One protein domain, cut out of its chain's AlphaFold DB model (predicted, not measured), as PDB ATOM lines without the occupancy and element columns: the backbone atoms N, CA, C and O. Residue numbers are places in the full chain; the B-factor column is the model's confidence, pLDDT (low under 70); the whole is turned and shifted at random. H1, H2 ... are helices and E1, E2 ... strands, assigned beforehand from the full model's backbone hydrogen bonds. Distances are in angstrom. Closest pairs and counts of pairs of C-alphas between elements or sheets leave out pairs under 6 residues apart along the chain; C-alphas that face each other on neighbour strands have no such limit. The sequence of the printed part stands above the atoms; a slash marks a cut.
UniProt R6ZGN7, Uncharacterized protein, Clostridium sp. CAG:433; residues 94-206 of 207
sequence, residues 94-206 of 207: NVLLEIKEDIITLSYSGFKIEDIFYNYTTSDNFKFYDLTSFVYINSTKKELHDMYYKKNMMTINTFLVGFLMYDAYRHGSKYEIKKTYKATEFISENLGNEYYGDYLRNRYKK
ATOM      1  N   ASN A  94     -36.156 -41.820  55.221       87.31
ATOM      2  CA  ASN A  94     -35.133 -42.044  54.202       87.31
ATOM      3  C   ASN A  94     -35.637 -41.655  52.814       87.31
ATOM      4  O   ASN A  94     -34.899 -41.021  52.069       87.31
ATOM      5  N   VAL A  95     -36.905 -41.924  52.499       85.94
ATOM      6  CA  VAL A  95     -37.513 -41.492  51.232       85.94
ATOM      7  C   VAL A  95     -37.524 -39.965  51.122       85.94
ATOM      8  O   VAL A  95     -37.249 -39.418  50.059       85.94
ATOM      9  N   LEU A  96     -37.786 -39.237  52.214       88.44
ATOM     10  CA  LEU A  96     -37.691 -37.771  52.204       88.44
ATOM     11  C   LEU A  96     -36.251 -37.291  51.953       88.44
ATOM     12  O   LEU A  96     -36.037 -36.320  51.227       88.44
ATOM     13  N   LEU A  97     -35.250 -37.970  52.518       91.00
ATOM     14  CA  LEU A  97     -33.840 -37.652  52.266       91.00
ATOM     15  C   LEU A  97     -33.455 -37.919  50.806       91.00
ATOM     16  O   LEU A  97     -32.846 -37.066  50.165       91.00
ATOM     17  N   GLU A  98     -33.867 -39.054  50.257       92.69
ATOM     18  CA  GLU A  98     -33.598 -39.430  48.871       92.69
ATOM     19  C   GLU A  98     -34.324 -38.508  47.869       92.69
ATOM     20  O   GLU A  98     -33.745 -38.108  46.860       92.69
ATOM     21  N   ILE A  99     -35.553 -38.058  48.161       91.69
ATOM     22  CA  ILE A  99     -36.238 -37.029  47.353       91.69
ATOM     23  C   ILE A  99     -35.419 -35.732  47.324       91.69
ATOM     24  O   ILE A  99     -35.329 -35.075  46.284       91.69
ATOM     25  N   LYS A 100     -34.816 -35.338  48.451       94.75
ATOM     26  CA  LYS A 100     -33.947 -34.156  48.514       94.75
ATOM     27  C   LYS A 100     -32.687 -34.332  47.664       94.75
ATOM     28  O   LYS A 100     -32.296 -33.387  46.975       94.75
ATOM     29  N   GLU A 101     -32.077 -35.513  47.674       96.19
ATOM     30  CA  GLU A 101     -30.936 -35.845  46.809       96.19
ATOM     31  C   GLU A 101     -31.306 -35.758  45.324       96.19
ATOM     32  O   GLU A 101     -30.582 -35.135  44.542       96.19
ATOM     33  N   ASP A 102     -32.470 -36.280  44.938       94.56
ATOM     34  CA  ASP A 102     -32.979 -36.161  43.574       94.56
ATOM     35  C   ASP A 102     -33.221 -34.693  43.173       94.56
ATOM     36  O   ASP A 102     -32.876 -34.294  42.058       94.56
ATOM     37  N   ILE A 103     -33.767 -33.855  44.072       94.88
ATOM     38  CA  ILE A 103     -33.941 -32.411  43.821       94.88
ATOM     39  C   ILE A 103     -32.593 -31.757  43.515       94.88
ATOM     40  O   ILE A 103     -32.482 -31.012  42.540       94.88
ATOM     41  N   ILE A 104     -31.573 -32.032  44.334       96.50
ATOM     42  CA  ILE A 104     -30.215 -31.511  44.139       96.50
ATOM     43  C   ILE A 104     -29.682 -31.973  42.778       96.50
ATOM     44  O   ILE A 104     -29.244 -31.144  41.976       96.50
ATOM     45  N   THR A 105     -29.781 -33.270  42.484       96.62
ATOM     46  CA  THR A 105     -29.305 -33.865  41.230       96.62
ATOM     47  C   THR A 105     -29.973 -33.229  40.012       96.62
ATOM     48  O   THR A 105     -29.280 -32.844  39.069       96.62
ATOM     49  N   LEU A 106     -31.294 -33.039  40.035       95.38
ATOM     50  CA  LEU A 106     -32.040 -32.365  38.970       95.38
ATOM     51  C   LEU A 106     -31.586 -30.912  38.800       95.38
ATOM     52  O   LEU A 106     -31.211 -30.501  37.700       95.38
ATOM     53  N   SER A 107     -31.585 -30.133  39.882       96.06
ATOM     54  CA  SER A 107     -31.281 -28.701  39.842       96.06
ATOM     55  C   SER A 107     -29.874 -28.407  39.339       96.06
ATOM     56  O   SER A 107     -29.702 -27.568  38.453       96.06
ATOM     57  N   TYR A 108     -28.874 -29.123  39.856       96.88
ATOM     58  CA  TYR A 108     -27.478 -28.940  39.460       96.88
ATOM     59  C   TYR A 108     -27.114 -29.652  38.151       96.88
ATOM     60  O   TYR A 108     -26.026 -29.429  37.621       96.88
ATOM     61  N   SER A 109     -28.046 -30.424  37.582       96.19
ATOM     62  CA  SER A 109     -27.980 -30.926  36.204       96.19
ATOM     63  C   SER A 109     -28.741 -30.051  35.203       96.19
ATOM     64  O   SER A 109     -28.885 -30.460  34.056       96.19
ATOM     65  N   GLY A 110     -29.234 -28.875  35.607       95.94
ATOM     66  CA  GLY A 110     -29.891 -27.920  34.709       95.94
ATOM     67  C   GLY A 110     -31.400 -28.121  34.539       95.94
ATOM     68  O   GLY A 110     -31.988 -27.541  33.625       95.94
ATOM     69  N   PHE A 111     -32.046 -28.913  35.402       94.56
ATOM     70  CA  PHE A 111     -33.491 -29.144  35.358       94.56
ATOM     71  C   PHE A 111     -34.257 -28.248  36.324       94.56
ATOM     72  O   PHE A 111     -33.960 -28.151  37.517       94.56
ATOM     73  N   LYS A 112     -35.325 -27.650  35.804       93.25
ATOM     74  CA  LYS A 112     -36.318 -26.893  36.558       93.25
ATOM     75  C   LYS A 112     -37.665 -27.596  36.462       93.25
ATOM     76  O   LYS A 112     -38.163 -27.814  35.360       93.25
ATOM     77  N   ILE A 113     -38.256 -27.900  37.608       90.00
ATOM     78  CA  ILE A 113     -39.597 -28.465  37.729       90.00
ATOM     79  C   ILE A 113     -40.610 -27.327  37.548       90.00
ATOM     80  O   ILE A 113     -40.625 -26.367  38.322       90.00
ATOM     81  N   GLU A 114     -41.435 -27.408  36.508       84.12
ATOM     82  CA  GLU A 114     -42.569 -26.500  36.296       84.12
ATOM     83  C   GLU A 114     -43.836 -27.003  36.976       84.12
ATOM     84  O   GLU A 114     -44.596 -26.186  37.482       84.12
ATOM     85  N   ASP A 115     -44.048 -28.320  36.997       77.25
ATOM     86  CA  ASP A 115     -45.237 -28.929  37.592       77.25
ATOM     87  C   ASP A 115     -44.985 -30.394  37.970       77.25
ATOM     88  O   ASP A 115     -44.042 -31.014  37.463       77.25
ATOM     89  N   ILE A 116     -45.832 -30.941  38.840       75.25
ATOM     90  CA  ILE A 116     -45.831 -32.343  39.270       75.25
ATOM     91  C   ILE A 116     -47.233 -32.903  39.012       75.25
ATOM     92  O   ILE A 116     -48.170 -32.566  39.735       75.25
ATOM     93  N   PHE A 117     -47.380 -33.772  38.007       62.84
ATOM     94  CA  PHE A 117     -48.643 -34.471  37.756       62.84
ATOM     95  C   PHE A 117     -48.687 -35.829  38.477       62.84
ATOM     96  O   PHE A 117     -47.671 -36.397  38.881       62.84
ATOM     97  N   TYR A 118     -49.901 -36.331  38.686       60.75
ATOM     98  CA  TYR A 118     -50.204 -37.444  39.582       60.75
ATOM     99  C   TYR A 118     -49.885 -38.830  39.023       60.75
ATOM    100  O   TYR A 118     -50.374 -39.161  37.952       60.75
ATOM    101  N   ASN A 119     -49.182 -39.651  39.817       53.25
ATOM    102  CA  ASN A 119     -49.405 -41.093  40.065       53.25
ATOM    103  C   ASN A 119     -48.436 -41.528  41.193       53.25
ATOM    104  O   ASN A 119     -47.232 -41.559  40.948       53.25
ATOM    105  N   TYR A 120     -48.925 -41.817  42.413       58.56
ATOM    106  CA  TYR A 120     -48.083 -42.184  43.574       58.56
ATOM    107  C   TYR A 120     -48.160 -43.670  43.912       58.56
ATOM    108  O   TYR A 120     -49.215 -44.291  43.800       58.56
ATOM    109  N   THR A 121     -47.053 -44.199  44.427       52.41
ATOM    110  CA  THR A 121     -46.948 -45.517  45.065       52.41
ATOM    111  C   THR A 121     -46.136 -45.369  46.352       52.41
ATOM    112  O   THR A 121     -45.347 -44.443  46.456       52.41
ATOM    113  N   THR A 122     -46.417 -46.160  47.383       53.41
ATOM    114  CA  THR A 122     -46.257 -45.773  48.802       53.41
ATOM    115  C   THR A 122     -45.077 -46.434  49.540       53.41
ATOM    116  O   THR A 122     -44.327 -47.174  48.910       53.41
ATOM    117  N   SER A 123     -44.925 -46.081  50.833       49.06
ATOM    118  CA  SER A 123     -43.864 -46.323  51.853       49.06
ATOM    119  C   SER A 123     -42.410 -46.400  51.380       49.06
ATOM    120  O   SER A 123     -41.607 -45.573  51.797       49.06
ATOM    121  N   ASP A 124     -42.090 -47.315  50.470       55.44
ATOM    122  CA  ASP A 124     -40.721 -47.635  50.043       55.44
ATOM    123  C   ASP A 124     -40.513 -47.300  48.551       55.44
ATOM    124  O   ASP A 124     -39.397 -47.257  48.048       55.44
ATOM    125  N   ASN A 125     -41.614 -47.058  47.829       61.00
ATOM    126  CA  ASN A 125     -41.668 -46.885  46.378       61.00
ATOM    127  C   ASN A 125     -42.310 -45.548  45.986       61.00
ATOM    128  O   ASN A 125     -43.016 -45.466  44.975       61.00
ATOM    129  N   PHE A 126     -42.068 -44.492  46.772       72.31
ATOM    130  CA  PHE A 126     -42.509 -43.143  46.424       72.31
ATOM    131  C   PHE A 126     -41.885 -42.713  45.105       72.31
ATOM    132  O   PHE A 126     -40.667 -42.614  45.003       72.31
ATOM    133  N   LYS A 127     -42.695 -42.449  44.080       73.00
ATOM    134  CA  LYS A 127     -42.183 -41.968  42.798       73.00
ATOM    135  C   LYS A 127     -43.103 -40.945  42.149       73.00
ATOM    136  O   LYS A 127     -44.321 -41.096  42.128       73.00
ATOM    137  N   PHE A 128     -42.489 -39.921  41.573       74.69
ATOM    138  CA  PHE A 128     -43.085 -38.912  40.713       74.69
ATOM    139  C   PHE A 128     -43.078 -39.428  39.272       74.69
ATOM    140  O   PHE A 128     -42.097 -39.269  38.545       74.69
ATOM    141  N   TYR A 129     -44.156 -40.109  38.878       61.41
ATOM    142  CA  TYR A 129     -44.224 -40.807  37.593       61.41
ATOM    143  C   TYR A 129     -44.781 -39.994  36.431       61.41
ATOM    144  O   TYR A 129     -44.322 -40.169  35.296       61.41
ATOM    145  N   ASP A 130     -45.778 -39.142  36.675       56.78
ATOM    146  CA  ASP A 130     -46.430 -38.433  35.583       56.78
ATOM    147  C   ASP A 130     -45.762 -37.085  35.334       56.78
ATOM    148  O   ASP A 130     -45.810 -36.181  36.168       56.78
ATOM    149  N   LEU A 131     -45.097 -37.017  34.176       51.88
ATOM    150  CA  LEU A 131     -44.650 -35.818  33.470       51.88
ATOM    151  C   LEU A 131     -44.336 -34.650  34.397       51.88
ATOM    152  O   LEU A 131     -44.890 -33.568  34.220       51.88
ATOM    153  N   THR A 132     -43.426 -34.841  35.356       57.81
ATOM    154  CA  THR A 132     -42.811 -33.692  36.011       57.81
ATOM    155  C   THR A 132     -42.354 -32.778  34.884       57.81
ATOM    156  O   THR A 132     -41.556 -33.176  34.030       57.81
ATOM    157  N   SER A 133     -43.005 -31.624  34.761       72.94
ATOM    158  CA  SER A 133     -42.861 -30.819  33.560       72.94
ATOM    159  C   SER A 133     -41.515 -30.143  33.680       72.94
ATOM    160  O   SER A 133     -41.377 -29.128  34.353       72.94
ATOM    161  N   PHE A 134     -40.502 -30.740  33.077       84.75
ATOM    162  CA  PHE A 134     -39.155 -30.230  33.169       84.75
ATOM    163  C   PHE A 134     -38.888 -29.207  32.076       84.75
ATOM    164  O   PHE A 134     -39.118 -29.444  30.889       84.75
ATOM    165  N   VAL A 135     -38.282 -28.100  32.481       89.25
ATOM    166  CA  VAL A 135     -37.455 -27.297  31.588       89.25
ATOM    167  C   VAL A 135     -36.009 -27.687  31.830       89.25
ATOM    168  O   VAL A 135     -35.576 -27.783  32.976       89.25
ATOM    169  N   TYR A 136     -35.270 -27.887  30.746       93.69
ATOM    170  CA  TYR A 136     -33.844 -28.162  30.789       93.69
ATOM    171  C   TYR A 136     -33.070 -27.027  30.127       93.69
ATOM    172  O   TYR A 136     -33.472 -26.518  29.076       93.69
ATOM    173  N   ILE A 137     -31.950 -26.661  30.738       93.75
ATOM    174  CA  ILE A 137     -30.960 -25.780  30.140       93.75
ATOM    175  C   ILE A 137     -29.569 -26.363  30.348       93.75
ATOM    176  O   ILE A 137     -29.176 -26.696  31.463       93.75
ATOM    177  N   ASN A 138     -28.805 -26.443  29.264       94.56
ATOM    178  CA  ASN A 138     -27.398 -26.783  29.348       94.56
ATOM    179  C   ASN A 138     -26.615 -25.532  29.754       94.56
ATOM    180  O   ASN A 138     -26.355 -24.639  28.944       94.56
ATOM    181  N   SER A 139     -26.316 -25.421  31.043       92.81
ATOM    182  CA  SER A 139     -25.546 -24.315  31.591       92.81
ATOM    183  C   SER A 139     -24.593 -24.808  32.664       92.81
ATOM    184  O   SER A 139     -24.835 -25.804  33.332       92.81
ATOM    185  N   THR A 140     -23.510 -24.069  32.854       91.94
ATOM    186  CA  THR A 140     -22.560 -24.266  33.953       91.94
ATOM    187  C   THR A 140     -22.648 -23.147  34.992       91.94
ATOM    188  O   THR A 140     -21.888 -23.137  35.958       91.94
ATOM    189  N   LYS A 141     -23.564 -22.184  34.809       96.06
ATOM    190  CA  LYS A 141     -23.709 -21.024  35.697       96.06
ATOM    191  C   LYS A 141     -24.323 -21.438  37.030       96.06
ATOM    192  O   LYS A 141     -25.491 -21.827  37.090       96.06
ATOM    193  N   LYS A 142     -23.558 -21.287  38.111       95.50
ATOM    194  CA  LYS A 142     -23.987 -21.653  39.464       95.50
ATOM    195  C   LYS A 142     -25.244 -20.899  39.898       95.50
ATOM    196  O   LYS A 142     -26.132 -21.498  40.489       95.50
ATOM    197  N   GLU A 143     -25.364 -19.618  39.559       96.81
ATOM    198  CA  GLU A 143     -26.494 -18.773  39.961       96.81
ATOM    199  C   GLU A 143     -27.820 -19.283  39.385       96.81
ATOM    200  O   GLU A 143     -28.862 -19.232  40.040       96.81
ATOM    201  N   LEU A 144     -27.773 -19.813  38.159       95.75
ATOM    202  CA  LEU A 144     -28.923 -20.419  37.500       95.75
ATOM    203  C   LEU A 144     -29.334 -21.720  38.197       95.75
ATOM    204  O   LEU A 144     -30.517 -21.918  38.468       95.75
ATOM    205  N   HIS A 145     -28.365 -22.577  38.522       96.25
ATOM    206  CA  HIS A 145     -28.622 -23.838  39.222       96.25
ATOM    207  C   HIS A 145     -29.116 -23.609  40.652       96.25
ATOM    208  O   HIS A 145     -30.065 -24.263  41.073       96.25
ATOM    209  N   ASP A 146     -28.572 -22.625  41.370       96.75
ATOM    210  CA  ASP A 146     -29.051 -22.234  42.699       96.75
ATOM    211  C   ASP A 146     -30.497 -21.705  42.643       96.75
ATOM    212  O   ASP A 146     -31.313 -21.995  43.522       96.75
ATOM    213  N   MET A 147     -30.848 -20.947  41.596       95.94
ATOM    214  CA  MET A 147     -32.228 -20.512  41.367       95.94
ATOM    215  C   MET A 147     -33.150 -21.705  41.077       95.94
ATOM    216  O   MET A 147     -34.266 -21.756  41.598       95.94
ATOM    217  N   TYR A 148     -32.699 -22.673  40.273       95.44
ATOM    218  CA  TYR A 148     -33.459 -23.895  39.999       95.44
ATOM    219  C   TYR A 148     -33.620 -24.750  41.251       95.44
ATOM    220  O   TYR A 148     -34.713 -25.252  41.483       95.44
ATOM    221  N   TYR A 149     -32.594 -24.850  42.095       96.00
ATOM    222  CA  TYR A 149     -32.668 -25.535  43.381       96.00
ATOM    223  C   TYR A 149     -33.737 -24.927  44.287       96.00
ATOM    224  O   TYR A 149     -34.630 -25.638  44.745       96.00
ATOM    225  N   LYS A 150     -33.733 -23.600  44.460       94.81
ATOM    226  CA  LYS A 150     -34.766 -22.902  45.243       94.81
ATOM    227  C   LYS A 150     -36.172 -23.146  44.694       94.81
ATOM    228  O   LYS A 150     -37.086 -23.427  45.468       94.81
ATOM    229  N   LYS A 151     -36.354 -23.058  43.372       93.12
ATOM    230  CA  LYS A 151     -37.662 -23.291  42.747       93.12
ATOM    231  C   LYS A 151     -38.113 -24.746  42.896       93.12
ATOM    232  O   LYS A 151     -39.234 -24.972  43.332       93.12
ATOM    233  N   ASN A 152     -37.254 -25.714  42.583       94.00
ATOM    234  CA  ASN A 152     -37.579 -27.139  42.673       94.00
ATOM    235  C   ASN A 152     -37.917 -27.539  44.114       94.00
ATOM    236  O   ASN A 152     -38.904 -28.234  44.336       94.00
ATOM    237  N   MET A 153     -37.154 -27.038  45.090       93.75
ATOM    238  CA  MET A 153     -37.437 -27.232  46.511       93.75
ATOM    239  C   MET A 153     -38.800 -26.650  46.902       93.75
ATOM    240  O   MET A 153     -39.568 -27.331  47.569       93.75
ATOM    241  N   MET A 154     -39.149 -25.440  46.452       91.81
ATOM    242  CA  MET A 154     -40.467 -24.850  46.723       91.81
ATOM    243  C   MET A 154     -41.611 -25.669  46.107       91.81
ATOM    244  O   MET A 154     -42.624 -25.917  46.768       91.81
ATOM    245  N   THR A 155     -41.446 -26.124  44.861       89.75
ATOM    246  CA  THR A 155     -42.436 -26.971  44.184       89.75
ATOM    247  C   THR A 155     -42.647 -28.281  44.946       89.75
ATOM    248  O   THR A 155     -43.785 -28.652  45.233       89.75
ATOM    249  N   ILE A 156     -41.562 -28.951  45.347       90.19
ATOM    250  CA  ILE A 156     -41.645 -30.220  46.078       90.19
ATOM    251  C   ILE A 156     -42.143 -30.029  47.510       90.19
ATOM    252  O   ILE A 156     -42.944 -30.833  47.972       90.19
ATOM    253  N   ASN A 157     -41.758 -28.960  48.206       91.62
ATOM    254  CA  ASN A 157     -42.303 -28.643  49.526       91.62
ATOM    255  C   ASN A 157     -43.820 -28.446  49.460       91.62
ATOM    256  O   ASN A 157     -44.543 -29.018  50.270       91.62
ATOM    257  N   THR A 158     -44.304 -27.675  48.481       88.69
ATOM    258  CA  THR A 158     -45.747 -27.448  48.281       88.69
ATOM    259  C   THR A 158     -46.470 -28.770  48.077       88.69
ATOM    260  O   THR A 158     -47.492 -29.028  48.719       88.69
ATOM    261  N   PHE A 159     -45.891 -29.636  47.248       86.62
ATOM    262  CA  PHE A 159     -46.403 -30.974  47.027       86.62
ATOM    263  C   PHE A 159     -46.423 -31.817  48.318       86.62
ATOM    264  O   PHE A 159     -47.482 -32.298  48.716       86.62
ATOM    265  N   LEU A 160     -45.286 -31.968  49.004       86.75
ATOM    266  CA  LEU A 160     -45.159 -32.830  50.181       86.75
ATOM    267  C   LEU A 160     -46.030 -32.352  51.343       86.75
ATOM    268  O   LEU A 160     -46.709 -33.168  51.956       86.75
ATOM    269  N   VAL A 161     -46.070 -31.046  51.619       88.81
ATOM    270  CA  VAL A 161     -46.946 -30.472  52.651       88.81
ATOM    271  C   VAL A 161     -48.407 -30.705  52.281       88.81
ATOM    272  O   VAL A 161     -49.195 -31.176  53.102       88.81
ATOM    273  N   GLY A 162     -48.791 -30.421  51.034       85.56
ATOM    274  CA  GLY A 162     -50.161 -30.655  50.597       85.56
ATOM    275  C   GLY A 162     -50.546 -32.133  50.654       85.56
ATOM    276  O   GLY A 162     -51.684 -32.435  51.000       85.56
ATOM    277  N   PHE A 163     -49.622 -33.055  50.370       81.62
ATOM    278  CA  PHE A 163     -49.871 -34.498  50.380       81.62
ATOM    279  C   PHE A 163     -49.933 -35.045  51.809       81.62
ATOM    280  O   PHE A 163     -50.940 -35.642  52.184       81.62
ATOM    281  N   LEU A 164     -48.897 -34.792  52.612       82.19
ATOM    282  CA  LEU A 164     -48.728 -35.363  53.949       82.19
ATOM    283  C   LEU A 164     -49.577 -34.669  55.019       82.19
ATOM    284  O   LEU A 164     -50.037 -35.333  55.942       82.19
ATOM    285  N   MET A 165     -49.816 -33.359  54.909       83.50
ATOM    286  CA  MET A 165     -50.583 -32.621  55.925       83.50
ATOM    287  C   MET A 165     -52.034 -32.383  55.535       83.50
ATOM    288  O   MET A 165     -52.918 -32.413  56.391       83.50
ATOM    289  N   TYR A 166     -52.289 -32.093  54.258       82.62
ATOM    290  CA  TYR A 166     -53.596 -31.595  53.826       82.62
ATOM    291  C   TYR A 166     -54.359 -32.538  52.915       82.62
ATOM    292  O   TYR A 166     -55.493 -32.209  52.560       82.62
ATOM    293  N   ASP A 167     -53.802 -33.697  52.560       76.44
ATOM    294  CA  ASP A 167     -54.483 -34.689  51.732       76.44
ATOM    295  C   ASP A 167     -54.903 -34.120  50.352       76.44
ATOM    296  O   ASP A 167     -55.931 -34.491  49.786       76.44
ATOM    297  N   ALA A 168     -54.179 -33.116  49.835       73.38
ATOM    298  CA  ALA A 168     -54.506 -32.400  48.593       73.38
ATOM    299  C   ALA A 168     -54.484 -33.330  47.386       73.38
ATOM    300  O   ALA A 168     -55.365 -33.260  46.537       73.38
ATOM    301  N   TYR A 169     -53.531 -34.252  47.410       70.88
ATOM    302  CA  TYR A 169     -53.030 -34.993  46.270       70.88
ATOM    303  C   TYR A 169     -53.549 -36.449  46.194       70.88
ATOM    304  O   TYR A 169     -53.022 -37.261  45.439       70.88
ATOM    305  N   ARG A 170     -54.583 -36.815  46.965       68.38
ATOM    306  CA  ARG A 170     -55.172 -38.166  46.916       68.38
ATOM    307  C   ARG A 170     -56.254 -38.301  45.847       68.38
ATOM    308  O   ARG A 170     -57.041 -37.380  45.614       68.38
ATOM    309  N   HIS A 171     -56.321 -39.484  45.236       60.81
ATOM    310  CA  HIS A 171     -57.354 -39.822  44.260       60.81
ATOM    311  C   HIS A 171     -58.756 -39.585  44.850       60.81
ATOM    312  O   HIS A 171     -59.068 -40.053  45.943       60.81
ATOM    313  N   GLY A 172     -59.597 -38.817  44.148       57.88
ATOM    314  CA  GLY A 172     -60.944 -38.453  44.609       57.88
ATOM    315  C   GLY A 172     -61.029 -37.246  45.560       57.88
ATOM    316  O   GLY A 172     -62.126 -36.916  46.021       57.88
ATOM    317  N   SER A 173     -59.923 -36.548  45.847       63.94
ATOM    318  CA  SER A 173     -59.923 -35.332  46.676       63.94
ATOM    319  C   SER A 173     -60.698 -34.185  46.006       63.94
ATOM    320  O   SER A 173     -60.264 -33.601  45.019       63.94
ATOM    321  N   LYS A 174     -61.853 -33.806  46.572       59.94
ATOM    322  CA  LYS A 174     -62.742 -32.750  46.028       59.94
ATOM    323  C   LYS A 174     -62.229 -31.311  46.207       59.94
ATOM    324  O   LYS A 174     -62.845 -30.384  45.690       59.94
ATOM    325  N   TYR A 175     -61.153 -31.102  46.971       64.12
ATOM    326  CA  TYR A 175     -60.706 -29.771  47.420       64.12
ATOM    327  C   TYR A 175     -59.204 -29.521  47.224       64.12
ATOM    328  O   TYR A 175     -58.620 -28.736  47.970       64.12
ATOM    329  N   GLU A 176     -58.587 -30.184  46.244       66.69
ATOM    330  CA  GLU A 176     -57.150 -30.113  45.935       66.69
ATOM    331  C   GLU A 176     -56.608 -28.675  45.950       66.69
ATOM    332  O   GLU A 176     -55.751 -28.356  46.768       66.69
ATOM    333  N   ILE A 177     -57.211 -27.761  45.179       70.88
ATOM    334  CA  ILE A 177     -56.767 -26.359  45.078       70.88
ATOM    335  C   ILE A 177     -56.738 -25.651  46.444       70.88
ATOM    336  O   ILE A 177     -55.754 -25.002  46.797       70.88
ATOM    337  N   LYS A 178     -57.798 -25.786  47.255       75.19
ATOM    338  CA  LYS A 178     -57.862 -25.164  48.593       75.19
ATOM    339  C   LYS A 178     -56.789 -25.734  49.522       75.19
ATOM    340  O   LYS A 178     -56.268 -25.018  50.373       75.19
ATOM    341  N   LYS A 179     -56.479 -27.021  49.381       78.56
ATOM    342  CA  LYS A 179     -55.460 -27.707  50.176       78.56
ATOM    343  C   LYS A 179     -54.041 -27.316  49.727       78.56
ATOM    344  O   LYS A 179     -53.182 -27.157  50.587       78.56
ATOM    345  N   THR A 180     -53.820 -27.033  48.441       80.06
ATOM    346  CA  THR A 180     -52.565 -26.444  47.936       80.06
ATOM    347  C   THR A 180     -52.323 -25.047  48.507       80.06
ATOM    348  O   THR A 180     -51.224 -24.769  48.973       80.06
ATOM    349  N   TYR A 181     -53.351 -24.188  48.576       84.06
ATOM    350  CA  TYR A 181     -53.219 -22.874  49.226       84.06
ATOM    351  C   TYR A 181     -52.806 -22.985  50.698       84.06
ATOM    352  O   TYR A 181     -51.913 -22.266  51.137       84.06
ATOM    353  N   LYS A 182     -53.401 -23.927  51.440       86.50
ATOM    354  CA  LYS A 182     -53.005 -24.209  52.829       86.50
ATOM    355  C   LYS A 182     -51.563 -24.700  52.939       86.50
ATOM    356  O   LYS A 182     -50.870 -24.342  53.883       86.50
ATOM    357  N   ALA A 183     -51.100 -25.500  51.978       87.81
ATOM    358  CA  ALA A 183     -49.708 -25.929  51.936       87.81
ATOM    359  C   ALA A 183     -48.757 -24.738  51.760       87.81
ATOM    360  O   ALA A 183     -47.767 -24.635  52.480       87.81
ATOM    361  N   THR A 184     -49.079 -23.805  50.861       87.81
ATOM    362  CA  THR A 184     -48.290 -22.580  50.666       87.81
ATOM    363  C   THR A 184     -48.280 -21.687  51.910       87.81
ATOM    364  O   THR A 184     -47.217 -21.200  52.291       87.81
ATOM    365  N   GLU A 185     -49.433 -21.508  52.564       89.81
ATOM    366  CA  GLU A 185     -49.548 -20.769  53.830       89.81
ATOM    367  C   GLU A 185     -48.640 -21.389  54.902       89.81
ATOM    368  O   GLU A 185     -47.749 -20.717  55.424       89.81
ATOM    369  N   PHE A 186     -48.749 -22.704  55.113       91.12
ATOM    370  CA  PHE A 186     -47.905 -23.435  56.057       91.12
ATOM    371  C   PHE A 186     -46.408 -23.250  55.780       91.12
ATOM    372  O   PHE A 186     -45.644 -22.980  56.706       91.12
ATOM    373  N   ILE A 187     -45.981 -23.362  54.517       90.94
ATOM    374  CA  ILE A 187     -44.575 -23.181  54.127       90.94
ATOM    375  C   ILE A 187     -44.087 -21.780  54.491       90.94
ATOM    376  O   ILE A 187     -42.999 -21.640  55.053       90.94
ATOM    377  N   SER A 188     -44.894 -20.757  54.201       88.62
ATOM    378  CA  SER A 188     -44.535 -19.366  54.478       88.62
ATOM    379  C   SER A 188     -44.373 -19.080  55.972       88.62
ATOM    380  O   SER A 188     -43.471 -18.339  56.356       88.62
ATOM    381  N   GLU A 189     -45.192 -19.714  56.812       90.56
ATOM    382  CA  GLU A 189     -45.189 -19.514  58.262       90.56
ATOM    383  C   GLU A 189     -44.148 -20.376  58.991       90.56
ATOM    384  O   GLU A 189     -43.660 -19.979  60.050       90.56
ATOM    385  N   ASN A 190     -43.816 -21.558  58.455       89.25
ATOM    386  CA  ASN A 190     -43.088 -22.587  59.207       89.25
ATOM    387  C   ASN A 190     -41.748 -23.006  58.594       89.25
ATOM    388  O   ASN A 190     -40.843 -23.358  59.347       89.25
ATOM    389  N   LEU A 191     -41.619 -23.027  57.262       87.88
ATOM    390  CA  LEU A 191     -40.432 -23.572  56.583       87.88
ATOM    391  C   LEU A 191     -39.491 -22.473  56.088       87.88
ATOM    392  O   LEU A 191     -38.276 -22.662  56.063       87.88
ATOM    393  N   GLY A 192     -40.032 -21.340  55.633       82.56
ATOM    394  CA  GLY A 192     -39.247 -20.324  54.936       82.56
ATOM    395  C   GLY A 192     -38.550 -20.909  53.700       82.56
ATOM    396  O   GLY A 192     -39.196 -21.169  52.689       82.56
ATOM    397  N   ASN A 193     -37.231 -21.127  53.792       83.00
ATOM    398  CA  ASN A 193     -36.403 -21.731  52.736       83.00
ATOM    399  C   ASN A 193     -35.937 -23.170  53.051       83.00
ATOM    400  O   ASN A 193     -35.098 -23.701  52.326       83.00
ATOM    401  N   GLU A 194     -36.411 -23.777  54.142       90.88
ATOM    402  CA  GLU A 194     -36.053 -25.143  54.548       90.88
ATOM    403  C   GLU A 194     -36.785 -26.194  53.695       90.88
ATOM    404  O   GLU A 194     -37.913 -25.982  53.241       90.88
ATOM    405  N   TYR A 195     -36.158 -27.354  53.481       94.44
ATOM    406  CA  TYR A 195     -36.823 -28.513  52.890       94.44
ATOM    407  C   TYR A 195     -37.764 -29.171  53.912       94.44
ATOM    408  O   TYR A 195     -37.394 -29.386  55.064       94.44
ATOM    409  N   TYR A 196     -38.978 -29.537  53.497       92.38
ATOM    410  CA  TYR A 196     -40.008 -30.042  54.410       92.38
ATOM    411  C   TYR A 196     -39.595 -31.308  55.179       92.38
ATOM    412  O   TYR A 196     -39.931 -31.446  56.355       92.38
ATOM    413  N   GLY A 197     -38.832 -32.211  54.558       89.88
ATOM    414  CA  GLY A 197     -38.326 -33.397  55.253       89.88
ATOM    415  C   GLY A 197     -37.352 -33.061  56.387       89.88
ATOM    416  O   GLY A 197     -37.418 -33.676  57.450       89.88
ATOM    417  N   ASP A 198     -36.515 -32.030  56.215       91.62
ATOM    418  CA  ASP A 198     -35.630 -31.554  57.289       91.62
ATOM    419  C   ASP A 198     -36.450 -30.943  58.432       91.62
ATOM    420  O   ASP A 198     -36.206 -31.245  59.603       91.62
ATOM    421  N   TYR A 199     -37.475 -30.153  58.090       90.50
ATOM    422  CA  TYR A 199     -38.394 -29.554  59.058       90.50
ATOM    423  C   TYR A 199     -39.068 -30.623  59.931       90.50
ATOM    424  O   TYR A 199     -39.079 -30.509  61.161       90.50
ATOM    425  N   LEU A 200     -39.594 -31.689  59.313       87.00
ATOM    426  CA  LEU A 200     -40.214 -32.805  60.030       87.00
ATOM    427  C   LEU A 200     -39.219 -33.458  60.993       87.00
ATOM    428  O   LEU A 200     -39.502 -33.580  62.187       87.00
ATOM    429  N   ARG A 201     -38.023 -33.792  60.502       84.44
ATOM    430  CA  ARG A 201     -36.955 -34.401  61.302       84.44
ATOM    431  C   ARG A 201     -36.567 -33.541  62.506       84.44
ATOM    432  O   ARG A 201     -36.391 -34.047  63.615       84.44
ATOM    433  N   ASN A 202     -36.441 -32.233  62.302       83.38
ATOM    434  CA  ASN A 202     -36.067 -31.283  63.345       83.38
ATOM    435  C   ASN A 202     -37.171 -31.103  64.395       83.38
ATOM    436  O   ASN A 202     -36.869 -30.891  65.570       83.38
ATOM    437  N   ARG A 203     -38.444 -31.202  63.994       76.69
ATOM    438  CA  ARG A 203     -39.593 -31.124  64.901       76.69
ATOM    439  C   ARG A 203     -39.729 -32.382  65.760       76.69
ATOM    440  O   ARG A 203     -39.917 -32.244  66.964       76.69
ATOM    441  N   TYR A 204     -39.556 -33.573  65.182       64.75
ATOM    442  CA  TYR A 204     -39.598 -34.833  65.935       64.75
ATOM    443  C   TYR A 204     -38.449 -34.975  66.940       64.75
ATOM    444  O   TYR A 204     -38.657 -35.523  68.011       64.75
ATOM    445  N   LYS A 205     -37.260 -34.427  66.655       60.56
ATOM    446  CA  LYS A 205     -36.131 -34.412  67.610       60.56
ATOM    447  C   LYS A 205     -36.317 -33.472  68.807       60.56
ATOM    448  O   LYS A 205     -35.536 -33.545  69.752       60.56
ATOM    449  N   LYS A 206     -37.265 -32.534  68.734       55.41
ATOM    450  CA  LYS A 206     -37.559 -31.556  69.797       55.41
ATOM    451  C   LYS A 206     -38.723 -31.982  70.701       55.41
ATOM    452  O   LYS A 206     -38.998 -31.267  71.664       55.41
TER     453      LYS A 206
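AT A GLANCE: This is residues 94 to 206 of the 207 residues of an uncharacterized protein of Clostridium sp. CAG:433 (UniProt R6ZGN7). One long helix, H2, forms the core; H1 packs beside its first half, H3 is set steeply across its last part, and a tiny hairpin, E1 and E2, trails a long loop. The 113 printed residues, mostly helix, run H1 E1 E2 H2 H3 H4, with the strands antiparallel. The whole is compact, radius of gyration of the C-alphas 14.2 A, spans 40 by 34 by 28 A.

HOW THE PARTS SIT: Start at H1, residues 94 to 108; its residues 103 to 108 touch H2, residues 142 to 164, at a shallow tilt of 31 degrees, opposite ways, closest C-alphas Ser 107 and Tyr 149, 4.9 A. Next find the hairpin of E1, residues 111 to 113, and E2, residues 134 to 136: N 112 and O 135, 2.8 A, are within hydrogen-bond range. H3, residues 176 to 190, touches residues 157 to 162 of H2 at a steep 62 degrees, closest C-alphas Gly 162 and Ala 183, 4.9 A. H4, residues 196 to 204, only just touches H2, with 3 pairs of C-alphas within 8 A, closest Asn 157 and Tyr 196, 5.6 A. In H1, H2, H3 and H4 every O i to N i+4 pair is within range.

IN THESE COORDINATES: Find C-alpha 94 at (-35.133, -42.044, 54.202); H1 runs 21.2 A. H2 runs 31.8 A, H3 20.7 A, and H4 ends at C-alpha 204, (-39.598, -34.833, 65.935).

THE WHOLE: The printed part has no cut; links E1 to E2 and H2 to H3 are long. Look for pLDDT under 70 at residues 117 to 125, 129 to 132, 170 to 176 and 204 to 206.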